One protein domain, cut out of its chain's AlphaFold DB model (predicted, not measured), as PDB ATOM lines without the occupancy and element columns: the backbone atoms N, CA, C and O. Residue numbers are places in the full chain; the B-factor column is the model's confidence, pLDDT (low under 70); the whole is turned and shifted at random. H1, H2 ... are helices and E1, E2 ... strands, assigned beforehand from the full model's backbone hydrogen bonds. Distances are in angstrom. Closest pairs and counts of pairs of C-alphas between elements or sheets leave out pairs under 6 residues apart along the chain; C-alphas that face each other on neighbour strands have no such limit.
ATOM      1  N   GLN A  29     -35.319 -52.443   2.750       98.62
ATOM      2  CA  GLN A  29     -34.573 -53.286   1.814       98.62
ATOM      3  C   GLN A  29     -33.806 -52.433   0.802       98.62
ATOM      4  O   GLN A  29     -32.633 -52.687   0.541       98.62
ATOM      5  N   LEU A  30     -34.451 -51.379   0.300       98.81
ATOM      6  CA  LEU A  30     -33.834 -50.400  -0.588       98.81
ATOM      7  C   LEU A  30     -32.675 -49.679   0.121       98.81
ATOM      8  O   LEU A  30     -31.565 -49.650  -0.403       98.81
ATOM      9  N   GLU A  31     -32.893 -49.183   1.343       98.69
ATOM     10  CA  GLU A  31     -31.856 -48.509   2.138       98.69
ATOM     11  C   GLU A  31     -30.649 -49.407   2.433       98.69
ATOM     12  O   GLU A  31     -29.514 -48.932   2.389       98.69
ATOM     13  N   ASN A  32     -30.867 -50.696   2.717       98.56
ATOM     14  CA  ASN A  32     -29.780 -51.644   2.978       98.56
ATOM     15  C   ASN A  32     -28.800 -51.749   1.800       98.56
ATOM     16  O   ASN A  32     -27.618 -52.030   2.008       98.56
ATOM     17  N   VAL A  33     -29.276 -51.525   0.572       98.75
ATOM     18  CA  VAL A  33     -28.436 -51.493  -0.625       98.75
ATOM     19  C   VAL A  33     -27.878 -50.094  -0.859       98.75
ATOM     20  O   VAL A  33     -26.662 -49.932  -0.941       98.75
ATOM     21  N   THR A  34     -28.727 -49.063  -0.926       98.69
ATOM     22  CA  THR A  34     -28.288 -47.718  -1.345       98.69
ATOM     23  C   THR A  34     -27.301 -47.080  -0.367       98.69
ATOM     24  O   THR A  34     -26.390 -46.365  -0.794       98.69
ATOM     25  N   LYS A  35     -27.381 -47.401   0.933       98.56
ATOM     26  CA  LYS A  35     -26.424 -46.905   1.938       98.56
ATOM     27  C   LYS A  35     -24.993 -47.394   1.702       98.56
ATOM     28  O   LYS A  35     -24.063 -46.670   2.049       98.56
ATOM     29  N   LYS A  36     -24.785 -48.541   1.036       98.56
ATOM     30  CA  LYS A  36     -23.441 -49.012   0.631       98.56
ATOM     31  C   LYS A  36     -22.735 -48.022  -0.304       98.56
ATOM     32  O   LYS A  36     -21.512 -47.981  -0.345       98.56
ATOM     33  N   TYR A  37     -23.513 -47.212  -1.021       98.69
ATOM     34  CA  TYR A  37     -23.055 -46.211  -1.982       98.69
ATOM     35  C   TYR A  37     -23.111 -44.778  -1.421       98.69
ATOM     36  O   TYR A  37     -22.886 -43.810  -2.157       98.69
ATOM     37  N   GLY A  38     -23.445 -44.611  -0.134       98.50
ATOM     38  CA  GLY A  38     -23.676 -43.298   0.474       98.50
ATOM     39  C   GLY A  38     -24.787 -42.525  -0.243       98.50
ATOM     40  O   GLY A  38     -24.571 -41.382  -0.653       98.50
ATOM     41  N   LEU A  39     -25.913 -43.198  -0.497       98.69
ATOM     42  CA  LEU A  39     -27.097 -42.654  -1.158       98.69
ATOM     43  C   LEU A  39     -28.321 -42.825  -0.253       98.69
ATOM     44  O   LEU A  39     -28.725 -43.954   0.052       98.69
ATOM     45  N   GLU A  40     -28.946 -41.710   0.111       98.56
ATOM     46  CA  GLU A  40     -30.219 -41.709   0.823       98.56
ATOM     47  C   GLU A  40     -31.378 -41.738  -0.180       98.56
ATOM     48  O   GLU A  40     -31.312 -41.169  -1.275       98.56
ATOM     49  N   LEU A  41     -32.481 -42.398   0.181       98.62
ATOM     50  CA  LEU A  41     -33.629 -42.540  -0.725       98.62
ATOM     51  C   LEU A  41     -34.363 -41.216  -0.978       98.62
ATOM     52  O   LEU A  41     -35.157 -41.123  -1.913       98.62
ATOM     53  N   ASP A  42     -34.121 -40.191  -0.158       98.25
ATOM     54  CA  ASP A  42     -34.660 -38.849  -0.378       98.25
ATOM     55  C   ASP A  42     -33.710 -37.929  -1.172       98.25
ATOM     56  O   ASP A  42     -34.026 -36.761  -1.398       98.25
ATOM     57  N   ASP A  43     -32.583 -38.428  -1.666       98.19
ATOM     58  CA  ASP A  43     -31.662 -37.621  -2.466       98.19
ATOM     59  C   ASP A  43     -32.163 -37.404  -3.906       98.19
ATOM     60  O   ASP A  43     -33.109 -38.033  -4.393       98.19
ATOM     61  N   THR A  44     -31.524 -36.473  -4.617       97.81
ATOM     62  CA  THR A  44     -31.924 -36.049  -5.968       97.81
ATOM     63  C   THR A  44     -31.777 -37.136  -7.028       97.81
ATOM     64  O   THR A  44     -32.564 -37.146  -7.970       97.81
ATOM     65  N   TRP A  45     -30.840 -38.078  -6.877       98.50
ATOM     66  CA  TRP A  45     -30.630 -39.173  -7.838       98.50
ATOM     67  C   TRP A  45     -31.890 -40.033  -8.049       98.50
ATOM     68  O   TRP A  45     -32.125 -40.528  -9.152       98.50
ATOM     69  N   ASN A  46     -32.711 -40.151  -6.999       98.69
ATOM     70  CA  ASN A  46     -33.920 -40.968  -6.935       98.69
ATOM     71  C   ASN A  46     -35.211 -40.184  -7.248       98.69
ATOM     72  O   ASN A  46     -36.315 -40.725  -7.144       98.69
ATOM     73  N   LYS A  47     -35.102 -38.896  -7.592       97.88
ATOM     74  CA  LYS A  47     -36.248 -37.995  -7.739       97.88
ATOM     75  C   LYS A  47     -36.297 -37.353  -9.114       97.88
ATOM     76  O   LYS A  47     -35.300 -36.828  -9.595       97.88
ATOM     77  N   GLU A  48     -37.493 -37.275  -9.682       96.06
ATOM     78  CA  GLU A  48     -37.739 -36.523 -10.914       96.06
ATOM     79  C   GLU A  48     -39.162 -35.953 -10.939       96.06
ATOM     80  O   GLU A  48     -40.053 -36.456 -10.257       96.06
ATOM     81  N   LEU A  49     -39.387 -34.878 -11.699       95.12
ATOM     82  CA  LEU A  49     -40.739 -34.407 -11.995       95.12
ATOM     83  C   LEU A  49     -41.309 -35.218 -13.157       95.12
ATOM     84  O   LEU A  49     -40.868 -35.054 -14.290       95.12
ATOM     85  N   LEU A  50     -42.313 -36.048 -12.880       93.00
ATOM     86  CA  LEU A  50     -42.990 -36.856 -13.892       93.00
ATOM     87  C   LEU A  50     -44.504 -36.620 -13.872       93.00
ATOM     88  O   LEU A  50     -45.063 -36.347 -12.805       93.00
ATOM     89  N   PRO A  51     -45.193 -36.762 -15.021       91.06
ATOM     90  CA  PRO A  51     -46.650 -36.824 -15.073       91.06
ATOM     91  C   PRO A  51     -47.150 -38.076 -14.343       91.06
ATOM     92  O   PRO A  51     -47.232 -39.169 -14.907       91.06
ATOM     93  N   HIS A  52     -47.458 -37.929 -13.059       90.00
ATOM     94  CA  HIS A  52     -47.804 -39.034 -12.179       90.00
ATOM     95  C   HIS A  52     -48.812 -38.586 -11.123       90.00
ATOM     96  O   HIS A  52     -48.823 -37.445 -10.672       90.00
ATOM     97  N   GLN A  53     -49.675 -39.516 -10.728       89.62
ATOM     98  CA  GLN A  53     -50.628 -39.338  -9.642       89.62
ATOM     99  C   GLN A  53     -50.991 -40.703  -9.069       89.62
ATOM    100  O   GLN A  53     -51.217 -41.649  -9.828       89.62
ATOM    101  N   GLY A  54     -51.137 -40.765  -7.749       90.19
ATOM    102  CA  GLY A  54     -51.607 -41.949  -7.040       90.19
ATOM    103  C   GLY A  54     -50.477 -42.734  -6.385       90.19
ATOM    104  O   GLY A  54     -49.388 -42.220  -6.160       90.19
ATOM    105  N   ARG A  55     -50.782 -43.972  -5.997       92.12
ATOM    106  CA  ARG A  55     -49.819 -44.892  -5.384       92.12
ATOM    107  C   ARG A  55     -49.346 -45.895  -6.424       92.12
ATOM    108  O   ARG A  55     -50.155 -46.364  -7.222       92.12
ATOM    109  N   HIS A  56     -48.077 -46.277  -6.348       95.25
ATOM    110  CA  HIS A  56     -47.568 -47.399  -7.126       95.25
ATOM    111  C   HIS A  56     -48.105 -48.735  -6.591       95.25
ATOM    112  O   HIS A  56     -48.325 -48.873  -5.382       95.25
ATOM    113  N   PRO A  57     -48.318 -49.731  -7.466       96.56
ATOM    114  CA  PRO A  57     -48.598 -51.095  -7.040       96.56
ATOM    115  C   PRO A  57     -47.346 -51.748  -6.435       96.56
ATOM    116  O   PRO A  57     -46.222 -51.399  -6.789       96.56
ATOM    117  N   ASN A  58     -47.539 -52.772  -5.595       97.31
ATOM    118  CA  ASN A  58     -46.436 -53.577  -5.051       97.31
ATOM    119  C   ASN A  58     -45.513 -54.137  -6.142       97.31
ATOM    120  O   ASN A  58     -44.305 -54.081  -5.983       97.31
ATOM    121  N   ALA A  59     -46.070 -54.560  -7.280       97.69
ATOM    122  CA  ALA A  59     -45.295 -55.078  -8.408       97.69
ATOM    123  C   ALA A  59     -44.263 -54.070  -8.956       97.69
ATOM    124  O   ALA A  59     -43.168 -54.461  -9.342       97.69
ATOM    125  N   TYR A  60     -44.574 -52.768  -8.940       97.88
ATOM    126  CA  TYR A  60     -43.598 -51.742  -9.310       97.88
ATOM    127  C   TYR A  60     -42.476 -51.645  -8.271       97.88
ATOM    128  O   TYR A  60     -41.306 -51.553  -8.625       97.88
ATOM    129  N   HIS A  61     -42.817 -51.696  -6.981       98.19
ATOM    130  CA  HIS A  61     -41.818 -51.665  -5.914       98.19
ATOM    131  C   HIS A  61     -40.924 -52.911  -5.892       98.19
ATOM    132  O   HIS A  61     -39.727 -52.776  -5.660       98.19
ATOM    133  N   GLU A  62     -41.488 -54.089  -6.159       98.31
ATOM    134  CA  GLU A  62     -40.754 -55.349  -6.331       98.31
ATOM    135  C   GLU A  62     -39.768 -55.238  -7.491       98.31
ATOM    136  O   GLU A  62     -38.575 -55.435  -7.293       98.31
ATOM    137  N   TYR A  63     -40.234 -54.780  -8.655       98.44
ATOM    138  CA  TYR A  63     -39.373 -54.538  -9.810       98.44
ATOM    139  C   TYR A  63     -38.215 -53.571  -9.502       98.44
ATOM    140  O   TYR A  63     -37.071 -53.854  -9.849       98.44
ATOM    141  N   VAL A  64     -38.474 -52.446  -8.825       98.69
ATOM    142  CA  VAL A  64     -37.408 -51.490  -8.472       98.69
ATOM    143  C   VAL A  64     -36.410 -52.095  -7.480       98.69
ATOM    144  O   VAL A  64     -35.209 -51.859  -7.610       98.69
ATOM    145  N   LEU A  65     -36.877 -52.881  -6.506       98.81
ATOM    146  CA  LEU A  65     -36.000 -53.573  -5.563       98.81
ATOM    147  C   LEU A  65     -35.123 -54.617  -6.271       98.81
ATOM    148  O   LEU A  65     -33.918 -54.653  -6.025       98.81
ATOM    149  N   ASP A  66     -35.696 -55.414  -7.175       98.75
ATOM    150  CA  ASP A  66     -34.962 -56.409  -7.964       98.75
ATOM    151  C   ASP A  66     -33.856 -55.749  -8.795       98.75
ATOM    152  O   ASP A  66     -32.704 -56.185  -8.754       98.75
ATOM    153  N   ARG A  67     -34.175 -54.636  -9.467       98.81
ATOM    154  CA  ARG A  67     -33.195 -53.838 -10.219       98.81
ATOM    155  C   ARG A  67     -32.091 -53.283  -9.329       98.81
ATOM    156  O   ARG A  67     -30.924 -53.393  -9.676       98.81
ATOM    157  N   ILE A  68     -32.422 -52.737  -8.162       98.81
ATOM    158  CA  ILE A  68     -31.414 -52.226  -7.221       98.81
ATOM    159  C   ILE A  68     -30.477 -53.340  -6.730       98.81
ATOM    160  O   ILE A  68     -29.274 -53.103  -6.618       98.81
ATOM    161  N   ASN A  69     -30.987 -54.550  -6.485       98.81
ATOM    162  CA  ASN A  69     -30.159 -55.702  -6.120       98.81
ATOM    163  C   ASN A  69     -29.263 -56.168  -7.281       98.81
ATOM    164  O   ASN A  69     -28.089 -56.478  -7.067       98.81
ATOM    165  N   GLU A  70     -29.787 -56.191  -8.509       98.88
ATOM    166  CA  GLU A  70     -29.009 -56.470  -9.724       98.88
ATOM    167  C   GLU A  70     -27.872 -55.448  -9.882       98.88
ATOM    168  O   GLU A  70     -26.711 -55.817 -10.079       98.88
ATOM    169  N   TYR A  71     -28.183 -54.162  -9.715       98.81
ATOM    170  CA  TYR A  71     -27.205 -53.087  -9.834       98.81
ATOM    171  C   TYR A  71     -26.150 -53.157  -8.737       98.81
ATOM    172  O   TYR A  71     -24.980 -52.919  -9.021       98.81
ATOM    173  N   ASP A  72     -26.517 -53.547  -7.515       98.81
ATOM    174  CA  ASP A  72     -25.558 -53.778  -6.433       98.81
ATOM    175  C   ASP A  72     -24.551 -54.882  -6.778       98.81
ATOM    176  O   ASP A  72     -23.341 -54.718  -6.595       98.81
ATOM    177  N   ALA A  73     -25.038 -55.992  -7.338       98.75
ATOM    178  CA  ALA A  73     -24.199 -57.119  -7.740       98.75
ATOM    179  C   ALA A  73     -23.201 -56.752  -8.856       98.75
ATOM    180  O   ALA A  73     -22.077 -57.269  -8.875       98.75
ATOM    181  N   ILE A  74     -23.601 -55.855  -9.765       98.75
ATOM    182  CA  ILE A  74     -22.760 -55.349 -10.860       98.75
ATOM    183  C   ILE A  74     -21.774 -54.293 -10.347       98.75
ATOM    184  O   ILE A  74     -20.574 -54.389 -10.605       98.75
ATOM    185  N   ALA A  75     -22.268 -53.300  -9.610       98.62
ATOM    186  CA  ALA A  75     -21.499 -52.135  -9.194       98.62
ATOM    187  C   ALA A  75     -20.486 -52.448  -8.086       98.62
ATOM    188  O   ALA A  75     -19.442 -51.799  -8.020       98.62
ATOM    189  N   ARG A  76     -20.757 -53.442  -7.226       98.19
ATOM    190  CA  ARG A  76     -19.834 -53.924  -6.178       98.19
ATOM    191  C   ARG A  76     -19.253 -52.792  -5.317       98.19
ATOM    192  O   ARG A  76     -18.059 -52.772  -5.026       98.19
ATOM    193  N   GLY A  77     -20.096 -51.832  -4.930       97.94
ATOM    194  CA  GLY A  77     -19.703 -50.660  -4.138       97.94
ATOM    195  C   GLY A  77     -19.215 -49.452  -4.950       97.94
ATOM    196  O   GLY A  77     -19.011 -48.383  -4.380       97.94
ATOM    197  N   ASN A  78     -19.076 -49.562  -6.277       98.69
ATOM    198  CA  ASN A  78     -18.798 -48.414  -7.136       98.69
ATOM    199  C   ASN A  78     -20.067 -47.564  -7.348       98.69
ATOM    200  O   ASN A  78     -20.990 -47.949  -8.064       98.69
ATOM    201  N   LYS A  79     -20.092 -46.376  -6.737       98.69
ATOM    202  CA  LYS A  79     -21.222 -45.436  -6.802       98.69
ATOM    203  C   LYS A  79     -21.539 -44.944  -8.212       98.69
ATOM    204  O   LYS A  79     -22.712 -44.780  -8.532       98.69
ATOM    205  N   GLU A  80     -20.526 -44.699  -9.035       98.75
ATOM    206  CA  GLU A  80     -20.719 -44.163 -10.386       98.75
ATOM    207  C   GLU A  80     -21.419 -45.193 -11.275       98.75
ATOM    208  O   GLU A  80     -22.438 -44.875 -11.884       98.75
ATOM    209  N   ILE A  81     -20.968 -46.453 -11.234       98.81
ATOM    210  CA  ILE A  81     -21.598 -47.563 -11.970       98.81
ATOM    211  C   ILE A  81     -23.041 -47.782 -11.501       98.81
ATOM    212  O   ILE A  81     -23.945 -47.950 -12.318       98.81
ATOM    213  N   PHE A  82     -23.287 -47.754 -10.186       98.88
ATOM    214  CA  PHE A  82     -24.642 -47.908  -9.649       98.88
ATOM    215  C   PHE A  82     -25.586 -46.813 -10.167       98.88
ATOM    216  O   PHE A  82     -26.709 -47.105 -10.580       98.88
ATOM    217  N   LEU A  83     -25.136 -45.554 -10.159       98.88
ATOM    218  CA  LEU A  83     -25.933 -44.423 -10.631       98.88
ATOM    219  C   LEU A  83     -26.166 -44.462 -12.147       98.88
ATOM    220  O   LEU A  83     -27.258 -44.101 -12.585       98.88
ATOM    221  N   GLU A  84     -25.196 -44.932 -12.934       98.81
ATOM    222  CA  GLU A  84     -25.356 -45.138 -14.379       98.81
ATOM    223  C   GLU A  84     -26.440 -46.187 -14.680       98.81
ATOM    224  O   GLU A  84     -27.370 -45.926 -15.445       98.81
ATOM    225  N   LEU A  85     -26.395 -47.340 -14.005       98.88
ATOM    226  CA  LEU A  85     -27.425 -48.379 -14.125       98.88
ATOM    227  C   LEU A  85     -28.803 -47.871 -13.676       98.88
ATOM    228  O   LEU A  85     -29.827 -48.146 -14.308       98.88
ATOM    229  N   PHE A  86     -28.836 -47.078 -12.603       98.81
ATOM    230  CA  PHE A  86     -30.071 -46.479 -12.119       98.81
ATOM    231  C   PHE A  86     -30.648 -45.434 -13.087       98.81
ATOM    232  O   PHE A  86     -31.867 -45.318 -13.204       98.81
ATOM    233  N   GLU A  87     -29.826 -44.699 -13.837       98.62
ATOM    234  CA  GLU A  87     -30.322 -43.847 -14.928       98.62
ATOM    235  C   GLU A  87     -30.991 -44.673 -16.040       98.62
ATOM    236  O   GLU A  87     -31.999 -44.243 -16.612       98.62
ATOM    237  N   GLY A  88     -30.509 -45.894 -16.285       98.44
ATOM    238  CA  GLY A  88     -31.180 -46.872 -17.146       98.44
ATOM    239  C   GLY A  88     -32.598 -47.204 -16.663       98.44
ATOM    240  O   GLY A  88     -33.546 -47.115 -17.444       98.44
ATOM    241  N   LEU A  89     -32.773 -47.480 -15.362       98.50
ATOM    242  CA  LEU A  89     -34.098 -47.677 -14.743       98.50
ATOM    243  C   LEU A  89     -35.012 -46.464 -14.971       98.50
ATOM    244  O   LEU A  89     -36.169 -46.616 -15.370       98.50
ATOM    245  N   LYS A  90     -34.506 -45.252 -14.711       98.38
ATOM    246  CA  LYS A  90     -35.287 -44.019 -14.895       98.38
ATOM    247  C   LYS A  90     -35.705 -43.839 -16.352       98.38
ATOM    248  O   LYS A  90     -36.847 -43.472 -16.615       98.38
ATOM    249  N   SER A  91     -34.815 -44.153 -17.292       98.12
ATOM    250  CA  SER A  91     -35.117 -44.136 -18.725       98.12
ATOM    251  C   SER A  91     -36.234 -45.119 -19.085       98.12
ATOM    252  O   SER A  91     -37.203 -44.706 -19.722       98.12
ATOM    253  N   GLU A  92     -36.179 -46.362 -18.590       97.44
ATOM    254  CA  GLU A  92     -37.224 -47.374 -18.824       97.44
ATOM    255  C   GLU A  92     -38.599 -46.896 -18.324       97.44
ATOM    256  O   GLU A  92     -39.602 -47.026 -19.029       97.44
ATOM    257  N   VAL A  93     -38.649 -46.283 -17.137       96.50
ATOM    258  CA  VAL A  93     -39.885 -45.734 -16.557       96.50
ATOM    259  C   VAL A  93     -40.389 -44.508 -17.325       96.50
ATOM    260  O   VAL A  93     -41.598 -44.377 -17.525       96.50
ATOM    261  N   ARG A  94     -39.497 -43.615 -17.781       95.50
ATOM    262  CA  ARG A  94     -39.863 -42.459 -18.621       95.50
ATOM    263  C   ARG A  94     -40.483 -42.902 -19.948       95.50
ATOM    264  O   ARG A  94     -41.449 -42.291 -20.402       95.50
ATOM    265  N   GLU A  95     -39.945 -43.956 -20.552       95.88
ATOM    266  CA  GLU A  95     -40.434 -44.517 -21.816       95.88
ATOM    267  C   GLU A  95     -41.712 -45.350 -21.636       95.88
ATOM    268  O   GLU A  95     -42.544 -45.403 -22.543       95.88
ATOM    269  N   ASN A  96     -41.909 -45.938 -20.450       94.56
ATOM    270  CA  ASN A  96     -43.041 -46.807 -20.126       94.56
ATOM    271  C   ASN A  96     -43.791 -46.345 -18.856       94.56
ATOM    272  O   ASN A  96     -43.891 -47.099 -17.884       94.56
ATOM    273  N   PRO A  97     -44.392 -45.139 -18.843       93.62
ATOM    274  CA  PRO A  97     -44.997 -44.560 -17.636       93.62
ATOM    275  C   PRO A  97     -46.197 -45.357 -17.095       93.62
ATOM    276  O   PRO A  97     -46.572 -45.207 -15.930       93.62
ATOM    277  N   ASP A  98     -46.787 -46.240 -17.906       93.69
ATOM    278  CA  ASP A  98     -47.840 -47.164 -17.475       93.69
ATOM    279  C   ASP A  98     -47.352 -48.149 -16.397       93.69
ATOM    280  O   ASP A  98     -48.156 -48.590 -15.574       93.69
ATOM    281  N   MET A  99     -46.042 -48.431 -16.321       95.12
ATOM    282  CA  MET A  99     -45.423 -49.253 -15.267       95.12
ATOM    283  C   MET A  99     -45.681 -48.727 -13.856       95.12
ATOM    284  O   MET A  99     -45.647 -49.489 -12.890       95.12
ATOM    285  N   LEU A 100     -45.974 -47.436 -13.715       95.00
ATOM    286  CA  LEU A 100     -46.295 -46.835 -12.424       95.00
ATOM    287  C   LEU A 100     -47.671 -47.273 -11.892       95.00
ATOM    288  O   LEU A 100     -48.003 -46.943 -10.750       95.00
ATOM    289  N   TYR A 101     -48.458 -48.000 -12.694       95.06
ATOM    290  CA  TYR A 101     -49.860 -48.331 -12.453       95.06
ATOM    291  C   TYR A 101     -50.134 -49.832 -12.527       95.06
ATOM    292  O   TYR A 101     -49.456 -50.593 -13.215       95.06
ATOM    293  N   LYS A 102     -51.161 -50.276 -11.796       94.62
ATOM    294  CA  LYS A 102     -51.498 -51.697 -11.623       94.62
ATOM    295  C   LYS A 102     -51.814 -52.389 -12.953       94.62
ATOM    296  O   LYS A 102     -51.472 -53.556 -13.127       94.62
ATOM    297  N   GLU A 103     -52.451 -51.681 -13.878       94.19
ATOM    298  CA  GLU A 103     -52.936 -52.200 -15.157       94.19
ATOM    299  C   GLU A 103     -51.802 -52.746 -16.028       94.19
ATOM    300  O   GLU A 103     -51.989 -53.759 -16.698       94.19
ATOM    301  N   TYR A 104     -50.622 -52.120 -15.987       95.12
ATOM    302  CA  TYR A 104     -49.437 -52.609 -16.693       95.12
ATOM    303  C   TYR A 104     -49.040 -54.007 -16.210       95.12
ATOM    304  O   TYR A 104     -48.845 -54.924 -17.006       95.12
ATOM    305  N   TRP A 105     -48.987 -54.193 -14.891       95.50
ATOM    306  CA  TRP A 105     -48.542 -55.440 -14.267       95.50
ATOM    307  C   TRP A 105     -49.562 -56.571 -14.383       95.50
ATOM    308  O   TRP A 105     -49.180 -57.737 -14.402       95.50
ATOM    309  N   LEU A 106     -50.855 -56.251 -14.489       92.19
ATOM    310  CA  LEU A 106     -51.892 -57.256 -14.731       92.19
ATOM    311  C   LEU A 106     -51.808 -57.863 -16.136       92.19
ATOM    312  O   LEU A 106     -52.131 -59.031 -16.290       92.19
ATOM    313  N   LYS A 107     -51.359 -57.097 -17.138       87.25
ATOM    314  CA  LYS A 107     -51.230 -57.560 -18.533       87.25
ATOM    315  C   LYS A 107     -49.991 -58.425 -18.789       87.25
ATOM    316  O   LYS A 107     -49.893 -59.024 -19.852       87.25
ATOM    317  N   LYS A 108     -49.031 -58.444 -17.858       77.81
ATOM    318  CA  LYS A 108     -47.811 -59.265 -17.944       77.81
ATOM    319  C   LYS A 108     -47.981 -60.687 -17.390       77.81
ATOM    320  O   LYS A 108     -47.028 -61.456 -17.455       77.81
ATOM    321  N   LYS A 109     -49.141 -61.006 -16.814       59.38
ATOM    322  CA  LYS A 109     -49.502 -62.352 -16.351       59.38
ATOM    323  C   LYS A 109     -50.256 -63.094 -17.441       59.38
ATOM    324  O   LYS A 109     -50.046 -64.318 -17.530       59.38
TER     325      LYS A 109
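This is residues 29 to 109 of the 109 residues of an uncharacterized protein of Rummeliibacillus sp. TYF005 (UniProt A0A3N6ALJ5). Two long helices, H2 and H3, fold back on each other as a helical hairpin, and the shorter helix H1 packs on H2. The stretch from H1 to H2, with the single strand E1 in it, makes a wide loop past H3, while the small helices H4 and H5 sit at the open end of the hairpin, where H2 begins and H3 ends. The printed part has 81 residues, with five named helices and one named strand in the order H1, E1, H2, H3, H4, H5, and is mostly helix. It is compact, with a radius of gyration of the C-alphas of 13.0 A and spans of 35 by 27 by 20 A.

Begin at H1, residues 29 to 37, and compare it with H2, residues 58 to 75, the hub. They touch, with the C-alphas of Leu 30 and Leu 65 closest at 6.3 A, and run the same way at a shallow tilt of 28 degrees; H2 touches H1 with residues 65 to 72 alone. Next look at E1, residues 47 to 51, which pairs with no named strand and is apart from H1 and H2. H2 and H3, residues 79 to 95, form a hairpin: they touch, with the C-alphas of Ala 75 and Phe 82 closest at 5.3 A, through residues 67 to 75 alone of H2. They run opposite ways at a shallow tilt of 33 degrees, only just short of steep. H4, residues 97 to 100, is close to H2 but not clearly touching, with the C-alphas of Tyr 60 and Leu 100 closest at 6.4 A. H5, residues 102 to 106, only just touches H2, with 3 pairs of C-alphas within 8 A, through residues 59 to 60 alone of H2; the closest C-alphas are those of Ala 59 and Trp 105, at 6.7 A. In H2, H3 and H5 every O i to N i+4 pair is within hydrogen-bond range; H1 has 2 of 5, beside 5 of 6 O i to N i+3 pairs, and H4 is too short for an i+4 pair.

Find C-alpha 29 at (-34.573, -53.286, 1.814); from there H1 runs 14.0 A to Tyr 37. E1 covers 12.8 A from Lys 47 to Pro 51. Find C-alpha 58 at (-46.436, -53.577, -5.051), where H2 sets out on its 25.3 A to Ala 75. H3 runs 24.4 A from Lys 79 to Glu 95. H4, from Pro 97 to Leu 100, spans 5.8 A, and H5, from Lys 102, spans 6.4 A to C-alpha 106 at (-51.892, -57.256, -14.731).

The C-alphas farthest apart are those of Gly 38 and Lys 107, at 36.4 A. The printed part has no cut and no long link. The mean pLDDT of the printed part is 96.3, and one residue, Lys 109, is under 70.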